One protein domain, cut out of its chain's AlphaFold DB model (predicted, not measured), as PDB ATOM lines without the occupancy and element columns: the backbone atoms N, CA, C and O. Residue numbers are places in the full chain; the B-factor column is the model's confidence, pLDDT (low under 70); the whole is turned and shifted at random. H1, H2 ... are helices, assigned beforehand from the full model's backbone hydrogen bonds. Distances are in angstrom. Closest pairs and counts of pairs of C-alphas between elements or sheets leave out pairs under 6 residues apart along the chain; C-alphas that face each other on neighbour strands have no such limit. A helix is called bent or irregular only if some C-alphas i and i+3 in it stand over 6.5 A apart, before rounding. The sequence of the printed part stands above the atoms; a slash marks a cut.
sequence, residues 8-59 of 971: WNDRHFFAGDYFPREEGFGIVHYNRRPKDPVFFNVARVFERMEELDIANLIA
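Overview. This is residues 8 to 59 of the 971 residues of an uncharacterized protein of Verrucomicrobiales bacterium (UniProt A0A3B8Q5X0). A single straight helix, H2, forms an arm that reaches away from a head made mostly of loops, with the short helix H3 at the arm's far end. The head is made of residues 8 to 37 and includes the very short helix H1; the long link from H1 to H2 leads out of it into the arm. The printed part has 52 residues with three named helices, in the order H1, H2, H3, and no named strand. The class is all helix, though under half of the residues, 23 of 52, are in named elements. The whole is only just extended, close to loose, with a radius of gyration of the C-alphas of 15.0 A and spans of 45 by 22 by 12 A.

Along the chain. H2, residues 38 to 51, is the longest helix with 14 residues and measures 20.0 A from first to last C-alpha. It begins at C-alpha 38 at (41.028, 5.035, -20.313) and ends at C-alpha 51 at (28.103, 17.868, -11.966). H3, residues 54 to 58, measures 6.1 A and ends at C-alpha 58 at (16.916, 10.375, -15.389). H1, residues 20 to 23, measures 6.0 A and begins at C-alpha 20 at (44.625, -12.864, -23.765). H1 is neither bent nor irregular, but only just: C-alphas 20 and 23 are 6.0 A apart. Residues 8 to 19 and residues 24 to 37 are long stretches with no named element.

Arrangement. H2 touches no helix. It is close to H3 but not clearly touching, with 1 pair of C-alphas within 8 A; the closest C-alphas, those of Met 49 and Ala 55, are 7.9 A apart. The centres of H2 and H3 are 15.5 A apart. H1 is apart from H2, and it is also apart from H3. In H2 and H3 every pair of O of residue i and N of residue i+4 is within hydrogen-bond range. H1, with 4 residues, is too short for such a pair, but its 1 pair of O of residue i and N of residue i+3 is within range.

Size, cuts and confidence. The outline of the C-alphas is a rod. The two C-alphas farthest apart, those of Asp 17 and Asn 56, are 45.7 A from each other, while the first and last printed C-alphas, those of Trp 8 and Ala 59, are 26.8 A apart. The printed part has no cut. The link from H1 to H2, with 14 residues, is long, and the link from H2 to H3, with 2 residues, is tight. The mean pLDDT of the printed part is 78.6; the model's confidence is low, under 70, in residues 12 to 21, of which 20 and 21 belong to H1, and in residue 31.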
ATOM      1  N   TRP A   8      37.722  -3.266 -12.846       82.94
ATOM      2  CA  TRP A   8      38.627  -2.258 -12.301       82.94
ATOM      3  C   TRP A   8      40.052  -2.466 -12.836       82.94
ATOM      4  O   TRP A   8      40.543  -1.642 -13.600       82.94
ATOM      5  N   ASN A   9      40.674  -3.604 -12.518       81.00
ATOM      6  CA  ASN A   9      42.032  -3.965 -12.937       81.00
ATOM      7  C   ASN A   9      42.061  -5.119 -13.946       81.00
ATOM      8  O   ASN A   9      41.193  -5.996 -13.920       81.00
ATOM      9  N   ASP A  10      43.100  -5.152 -14.780       79.31
ATOM     10  CA  ASP A  10      43.416  -6.326 -15.603       79.31
ATOM     11  C   ASP A  10      43.678  -7.568 -14.753       79.31
ATOM     12  O   ASP A  10      43.988  -7.479 -13.561       79.31
ATOM     13  N   ARG A  11      43.567  -8.747 -15.372       74.56
ATOM     14  CA  ARG A  11      43.686 -10.045 -14.698       74.56
ATOM     15  C   ARG A  11      44.662 -10.959 -15.438       74.56
ATOM     16  O   ARG A  11      44.260 -11.937 -16.064       74.56
ATOM     17  N   HIS A  12      45.954 -10.647 -15.328       67.00
ATOM     18  CA  HIS A  12      47.031 -11.344 -16.045       67.00
ATOM     19  C   HIS A  12      47.164 -12.825 -15.657       67.00
ATOM     20  O   HIS A  12      47.608 -13.636 -16.457       67.00
ATOM     21  N   PHE A  13      46.708 -13.226 -14.467       56.31
ATOM     22  CA  PHE A  13      46.724 -14.630 -14.036       56.31
ATOM     23  C   PHE A  13      45.943 -15.578 -14.971       56.31
ATOM     24  O   PHE A  13      46.267 -16.758 -15.071       56.31
ATOM     25  N   PHE A  14      44.924 -15.082 -15.684       56.00
ATOM     26  CA  PHE A  14      44.170 -15.886 -16.657       56.00
ATOM     27  C   PHE A  14      44.805 -15.895 -18.059       56.00
ATOM     28  O   PHE A  14      44.300 -16.578 -18.956       56.00
ATOM     29  N   ALA A  15      45.903 -15.163 -18.252       49.44
ATOM     30  CA  ALA A  15      46.577 -14.972 -19.527       49.44
ATOM     31  C   ALA A  15      47.611 -16.076 -19.813       49.44
ATOM     32  O   ALA A  15      48.806 -15.843 -19.967       49.44
ATOM     33  N   GLY A  16      47.134 -17.317 -19.905       53.12
ATOM     34  CA  GLY A  16      47.731 -18.264 -20.851       53.12
ATOM     35  C   GLY A  16      47.162 -18.032 -22.259       53.12
ATOM     36  O   GLY A  16      46.265 -17.202 -22.435       53.12
ATOM     37  N   ASP A  17      47.572 -18.843 -23.243       53.44
ATOM     38  CA  ASP A  17      47.043 -18.836 -24.628       53.44
ATOM     39  C   ASP A  17      45.498 -18.882 -24.723       53.44
ATOM     40  O   ASP A  17      44.913 -18.606 -25.771       53.44
ATOM     41  N   TYR A  18      44.816 -19.241 -23.632       51.28
ATOM     42  CA  TYR A  18      43.370 -19.403 -23.566       51.28
ATOM     43  C   TYR A  18      42.567 -18.091 -23.453       51.28
ATOM     44  O   TYR A  18      41.453 -18.056 -23.977       51.28
ATOM     45  N   PHE A  19      43.073 -17.017 -22.821       61.53
ATOM     46  CA  PHE A  19      42.296 -15.773 -22.629       61.53
ATOM     47  C   PHE A  19      43.126 -14.466 -22.604       61.53
ATOM     48  O   PHE A  19      43.028 -13.698 -21.646       61.53
ATOM     49  N   PRO A  20      43.844 -14.112 -23.689       63.50
ATOM     50  CA  PRO A  20      44.625 -12.864 -23.765       63.50
ATOM     51  C   PRO A  20      43.791 -11.583 -23.558       63.50
ATOM     52  O   PRO A  20      44.308 -10.539 -23.183       63.50
ATOM     53  N   ARG A  21      42.465 -11.645 -23.749       68.56
ATOM     54  CA  ARG A  21      41.553 -10.512 -23.507       68.56
ATOM     55  C   ARG A  21      41.517 -10.036 -22.046       68.56
ATOM     56  O   ARG A  21      41.116  -8.905 -21.794       68.56
ATOM     57  N   GLU A  22      41.881 -10.891 -21.091       76.44
ATOM     58  CA  GLU A  22      41.802 -10.586 -19.656       76.44
ATOM     59  C   GLU A  22      42.865  -9.566 -19.205       76.44
ATOM     60  O   GLU A  22      42.724  -8.958 -18.144       76.44
ATOM     61  N   GLU A  23      43.872  -9.311 -20.046       72.31
ATOM     62  CA  GLU A  23      44.887  -8.257 -19.891       72.31
ATOM     63  C   GLU A  23      44.414  -6.878 -20.391       72.31
ATOM     64  O   GLU A  23      45.132  -5.890 -20.273       72.31
ATOM     65  N   GLY A  24      43.220  -6.794 -20.995       78.19
ATOM     66  CA  GLY A  24      42.721  -5.569 -21.628       78.19
ATOM     67  C   GLY A  24      41.443  -4.981 -21.026       78.19
ATOM     68  O   GLY A  24      41.090  -3.859 -21.379       78.19
ATOM     69  N   PHE A  25      40.730  -5.707 -20.156       84.44
ATOM     70  CA  PHE A  25      39.410  -5.287 -19.657       84.44
ATOM     71  C   PHE A  25      39.444  -4.256 -18.520       84.44
ATOM     72  O   PHE A  25      38.425  -3.611 -18.273       84.44
ATOM     73  N   GLY A  26      40.557  -4.131 -17.798       86.69
ATOM     74  CA  GLY A  26      40.695  -3.182 -16.698       86.69
ATOM     75  C   GLY A  26      40.774  -1.737 -17.180       86.69
ATOM     76  O   GLY A  26      41.340  -1.473 -18.243       86.69
ATOM     77  N   ILE A  27      40.272  -0.799 -16.373       89.44
ATOM     78  CA  ILE A  27      40.570   0.639 -16.522       89.44
ATOM     79  C   ILE A  27      41.904   1.023 -15.867       89.44
ATOM     80  O   ILE A  27      42.464   2.071 -16.174       89.44
ATOM     81  N   VAL A  28      42.435   0.159 -15.002       83.50
ATOM     82  CA  VAL A  28      43.821   0.186 -14.533       83.50
ATOM     83  C   VAL A  28      44.539  -1.094 -14.955       83.50
ATOM     84  O   VAL A  28      43.912  -2.129 -15.201       83.50
ATOM     85  N   HIS A  29      45.861  -1.024 -15.055       77.62
ATOM     86  CA  HIS A  29      46.716  -2.184 -15.295       77.62
ATOM     87  C   HIS A  29      46.628  -3.199 -14.141       77.62
ATOM     88  O   HIS A  29      46.102  -2.896 -13.068       77.62
ATOM     89  N   TYR A  30      47.176  -4.406 -14.320       72.50
ATOM     90  CA  TYR A  30      47.247  -5.414 -13.247       72.50
ATOM     91  C   TYR A  30      47.951  -4.884 -11.984       72.50
ATOM     92  O   TYR A  30      47.486  -5.117 -10.873       72.50
ATOM     93  N   ASN A  31      48.996  -4.069 -12.157       68.44
ATOM     94  CA  ASN A  31      49.707  -3.362 -11.080       68.44
ATOM     95  C   ASN A  31      48.989  -2.084 -10.587       68.44
ATOM     96  O   ASN A  31      49.596  -1.243  -9.930       68.44
ATOM     97  N   ARG A  32      47.713  -1.909 -10.951       72.19
ATOM     98  CA  ARG A  32      46.831  -0.790 -10.585       72.19
ATOM     99  C   ARG A  32      47.265   0.600 -11.052       72.19
ATOM    100  O   ARG A  32      46.642   1.581 -10.651       72.19
ATOM    101  N   ARG A  33      48.253   0.702 -11.946       75.62
ATOM    102  CA  ARG A  33      48.567   1.968 -12.620       75.62
ATOM    103  C   ARG A  33      47.386   2.410 -13.493       75.62
ATOM    104  O   ARG A  33      46.840   1.562 -14.214       75.62
ATOM    105  N   PRO A  34      46.988   3.694 -13.463       79.56
ATOM    106  CA  PRO A  34      45.996   4.230 -14.388       79.56
ATOM    107  C   PRO A  34      46.370   3.922 -15.840       79.56
ATOM    108  O   PRO A  34      47.504   4.152 -16.254       79.56
ATOM    109  N   LYS A  35      45.422   3.411 -16.630       85.69
ATOM    110  CA  LYS A  35      45.607   3.325 -18.082       85.69
ATOM    111  C   LYS A  35      45.242   4.663 -18.692       85.69
ATOM    112  O   LYS A  35      44.059   4.979 -18.778       85.69
ATOM    113  N   ASP A  36      46.219   5.435 -19.132       83.56
ATOM    114  CA  ASP A  36      45.955   6.667 -19.874       83.56
ATOM    115  C   ASP A  36      45.607   6.340 -21.345       83.56
ATOM    116  O   ASP A  36      46.301   5.528 -21.967       83.56
ATOM    117  N   PRO A  37      44.519   6.884 -21.931       87.75
ATOM    118  CA  PRO A  37      43.533   7.802 -21.346       87.75
ATOM    119  C   PRO A  37      42.293   7.133 -20.748       87.75
ATOM    120  O   PRO A  37      41.384   7.821 -20.296       87.75
ATOM    121  N   VAL A  38      42.211   5.801 -20.745       89.44
ATOM    122  CA  VAL A  38      41.028   5.035 -20.313       89.44
ATOM    123  C   VAL A  38      40.552   5.419 -18.907       89.44
ATOM    124  O   VAL A  38      39.383   5.762 -18.740       89.44
ATOM    125  N   PHE A  39      41.435   5.381 -17.907       87.31
ATOM    126  CA  PHE A  39      41.101   5.691 -16.516       87.31
ATOM    127  C   PHE A  39      40.560   7.114 -16.379       87.31
ATOM    128  O   PHE A  39      39.475   7.313 -15.833       87.31
ATOM    129  N   PHE A  40      41.285   8.094 -16.923       85.19
ATOM    130  CA  PHE A  40      40.926   9.503 -16.806       85.19
ATOM    131  C   PHE A  40      39.664   9.852 -17.597       85.19
ATOM    132  O   PHE A  40      38.835  10.614 -17.108       85.19
ATOM    133  N   ASN A  41      39.443   9.233 -18.759       87.44
ATOM    134  CA  ASN A  41      38.192   9.379 -19.500       87.44
ATOM    135  C   ASN A  41      37.000   8.837 -18.700       87.44
ATOM    136  O   ASN A  41      35.954   9.481 -18.643       87.44
ATOM    137  N   VAL A  42      37.148   7.672 -18.059       89.50
ATOM    138  CA  VAL A  42      36.093   7.095 -17.214       89.50
ATOM    139  C   VAL A  42      35.837   7.976 -15.992       89.50
ATOM    140  O   VAL A  42      34.682   8.309 -15.736       89.50
ATOM    141  N   ALA A  43      36.884   8.408 -15.284       85.00
ATOM    142  CA  ALA A  43      36.769   9.321 -14.147       85.00
ATOM    143  C   ALA A  43      36.029  10.609 -14.541       85.00
ATOM    144  O   ALA A  43      35.031  10.965 -13.913       85.00
ATOM    145  N   ARG A  44      36.419  11.225 -15.665       84.06
ATOM    146  CA  ARG A  44      35.787  12.445 -16.172       84.06
ATOM    147  C   ARG A  44      34.308  12.257 -16.506       84.06
ATOM    148  O   ARG A  44      33.510  13.169 -16.287       84.06
ATOM    149  N   VAL A  45      33.911  11.089 -17.018       86.44
ATOM    150  CA  VAL A  45      32.493  10.771 -17.256       86.44
ATOM    151  C   VAL A  45      31.709  10.747 -15.943       86.44
ATOM    152  O   VAL A  45      30.628  11.330 -15.888       86.44
ATOM    153  N   PHE A  46      32.235  10.115 -14.889       87.19
ATOM    154  CA  PHE A  46      31.561  10.069 -13.586       87.19
ATOM    155  C   PHE A  46      31.474  11.449 -12.930       87.19
ATOM    156  O   PHE A  46      30.386  11.833 -12.507       87.19
ATOM    157  N   GLU A  47      32.557  12.228 -12.947       84.69
ATOM    158  CA  GLU A  47      32.546  13.627 -12.495       84.69
ATOM    159  C   GLU A  47      31.464  14.424 -13.227       84.69
ATOM    160  O   GLU A  47      30.616  15.064 -12.608       84.69
ATOM    161  N   ARG A  48      31.408  14.319 -14.562       85.19
ATOM    162  CA  ARG A  48      30.394  15.015 -15.359       85.19
ATOM    163  C   ARG A  48      28.974  14.561 -15.022       85.19
ATOM    164  O   ARG A  48      28.047  15.369 -15.065       85.19
ATOM    165  N   MET A  49      28.778  13.285 -14.695       87.00
ATOM    166  CA  MET A  49      27.479  12.772 -14.259       87.00
ATOM    167  C   MET A  49      27.044  13.352 -12.906       87.00
ATOM    168  O   MET A  49      25.848  13.588 -12.718       87.00
ATOM    169  N   GLU A  50      27.987  13.585 -11.992       84.75
ATOM    170  CA  GLU A  50      27.746  14.231 -10.698       84.75
ATOM    171  C   GLU A  50      27.472  15.730 -10.857       84.75
ATOM    172  O   GLU A  50      26.464  16.216 -10.345       84.75
ATOM    173  N   GLU A  51      28.288  16.442 -11.649       85.06
ATOM    174  CA  GLU A  51      28.103  17.868 -11.966       85.06
ATOM    175  C   GLU A  51      26.697  18.164 -12.518       85.06
ATOM    176  O   GLU A  51      26.105  19.207 -12.235       85.06
ATOM    177  N   LEU A  52      26.165  17.245 -13.328       87.25
ATOM    178  CA  LEU A  52      24.861  17.366 -13.978       87.25
ATOM    179  C   LEU A  52      23.705  16.776 -13.161       87.25
ATOM    180  O   LEU A  52      22.572  16.806 -13.642       87.25
ATOM    181  N   ASP A  53      23.972  16.194 -11.988       86.69
ATOM    182  CA  ASP A  53      22.992  15.436 -11.202       86.69
ATOM    183  C   ASP A  53      22.177  14.478 -12.100       86.69
ATOM    184  O   ASP A  53      20.940  14.500 -12.180       86.69
ATOM    185  N   ILE A  54      22.891  13.642 -12.868       88.25
ATOM    186  CA  ILE A  54      22.274  12.755 -13.866       88.25
ATOM    187  C   ILE A  54      21.228  11.844 -13.224       88.25
ATOM    188  O   ILE A  54      20.217  11.538 -13.861       88.25
ATOM    189  N   ALA A  55      21.426  11.440 -11.967       88.00
ATOM    190  CA  ALA A  55      20.466  10.640 -11.215       88.00
ATOM    191  C   ALA A  55      19.093  11.326 -11.141       88.00
ATOM    192  O   ALA A  55      18.071  10.718 -11.477       88.00
ATOM    193  N   ASN A  56      19.066  12.606 -10.776       88.12
ATOM    194  CA  ASN A  56      17.858  13.414 -10.763       88.12
ATOM    195  C   ASN A  56      17.293  13.631 -12.174       88.12
ATOM    196  O   ASN A  56      16.079  13.552 -12.370       88.12
ATOM    197  N   LEU A  57      18.155  13.835 -13.171       89.38
ATOM    198  CA  LEU A  57      17.749  14.063 -14.557       89.38
ATOM    199  C   LEU A  57      17.036  12.844 -15.181       89.38
ATOM    200  O   LEU A  57      16.053  13.003 -15.913       89.38
ATOM    201  N   ILE A  58      17.495  11.625 -14.869       89.94
ATOM    202  CA  ILE A  58      16.916  10.375 -15.389       89.94
ATOM    203  C   ILE A  58      15.775   9.820 -14.527       89.94
ATOM    204  O   ILE A  58      14.988   9.000 -15.014       89.94
ATOM    205  N   ALA A  59      15.665  10.235 -13.264       90.19
ATOM    206  CA  ALA A  59      14.639   9.749 -12.350       90.19
ATOM    207  C   ALA A  59      13.225  10.052 -12.873       90.19
ATOM    208  O   ALA A  59      12.854  11.200 -13.133       90.19
TER     209      ALA A  59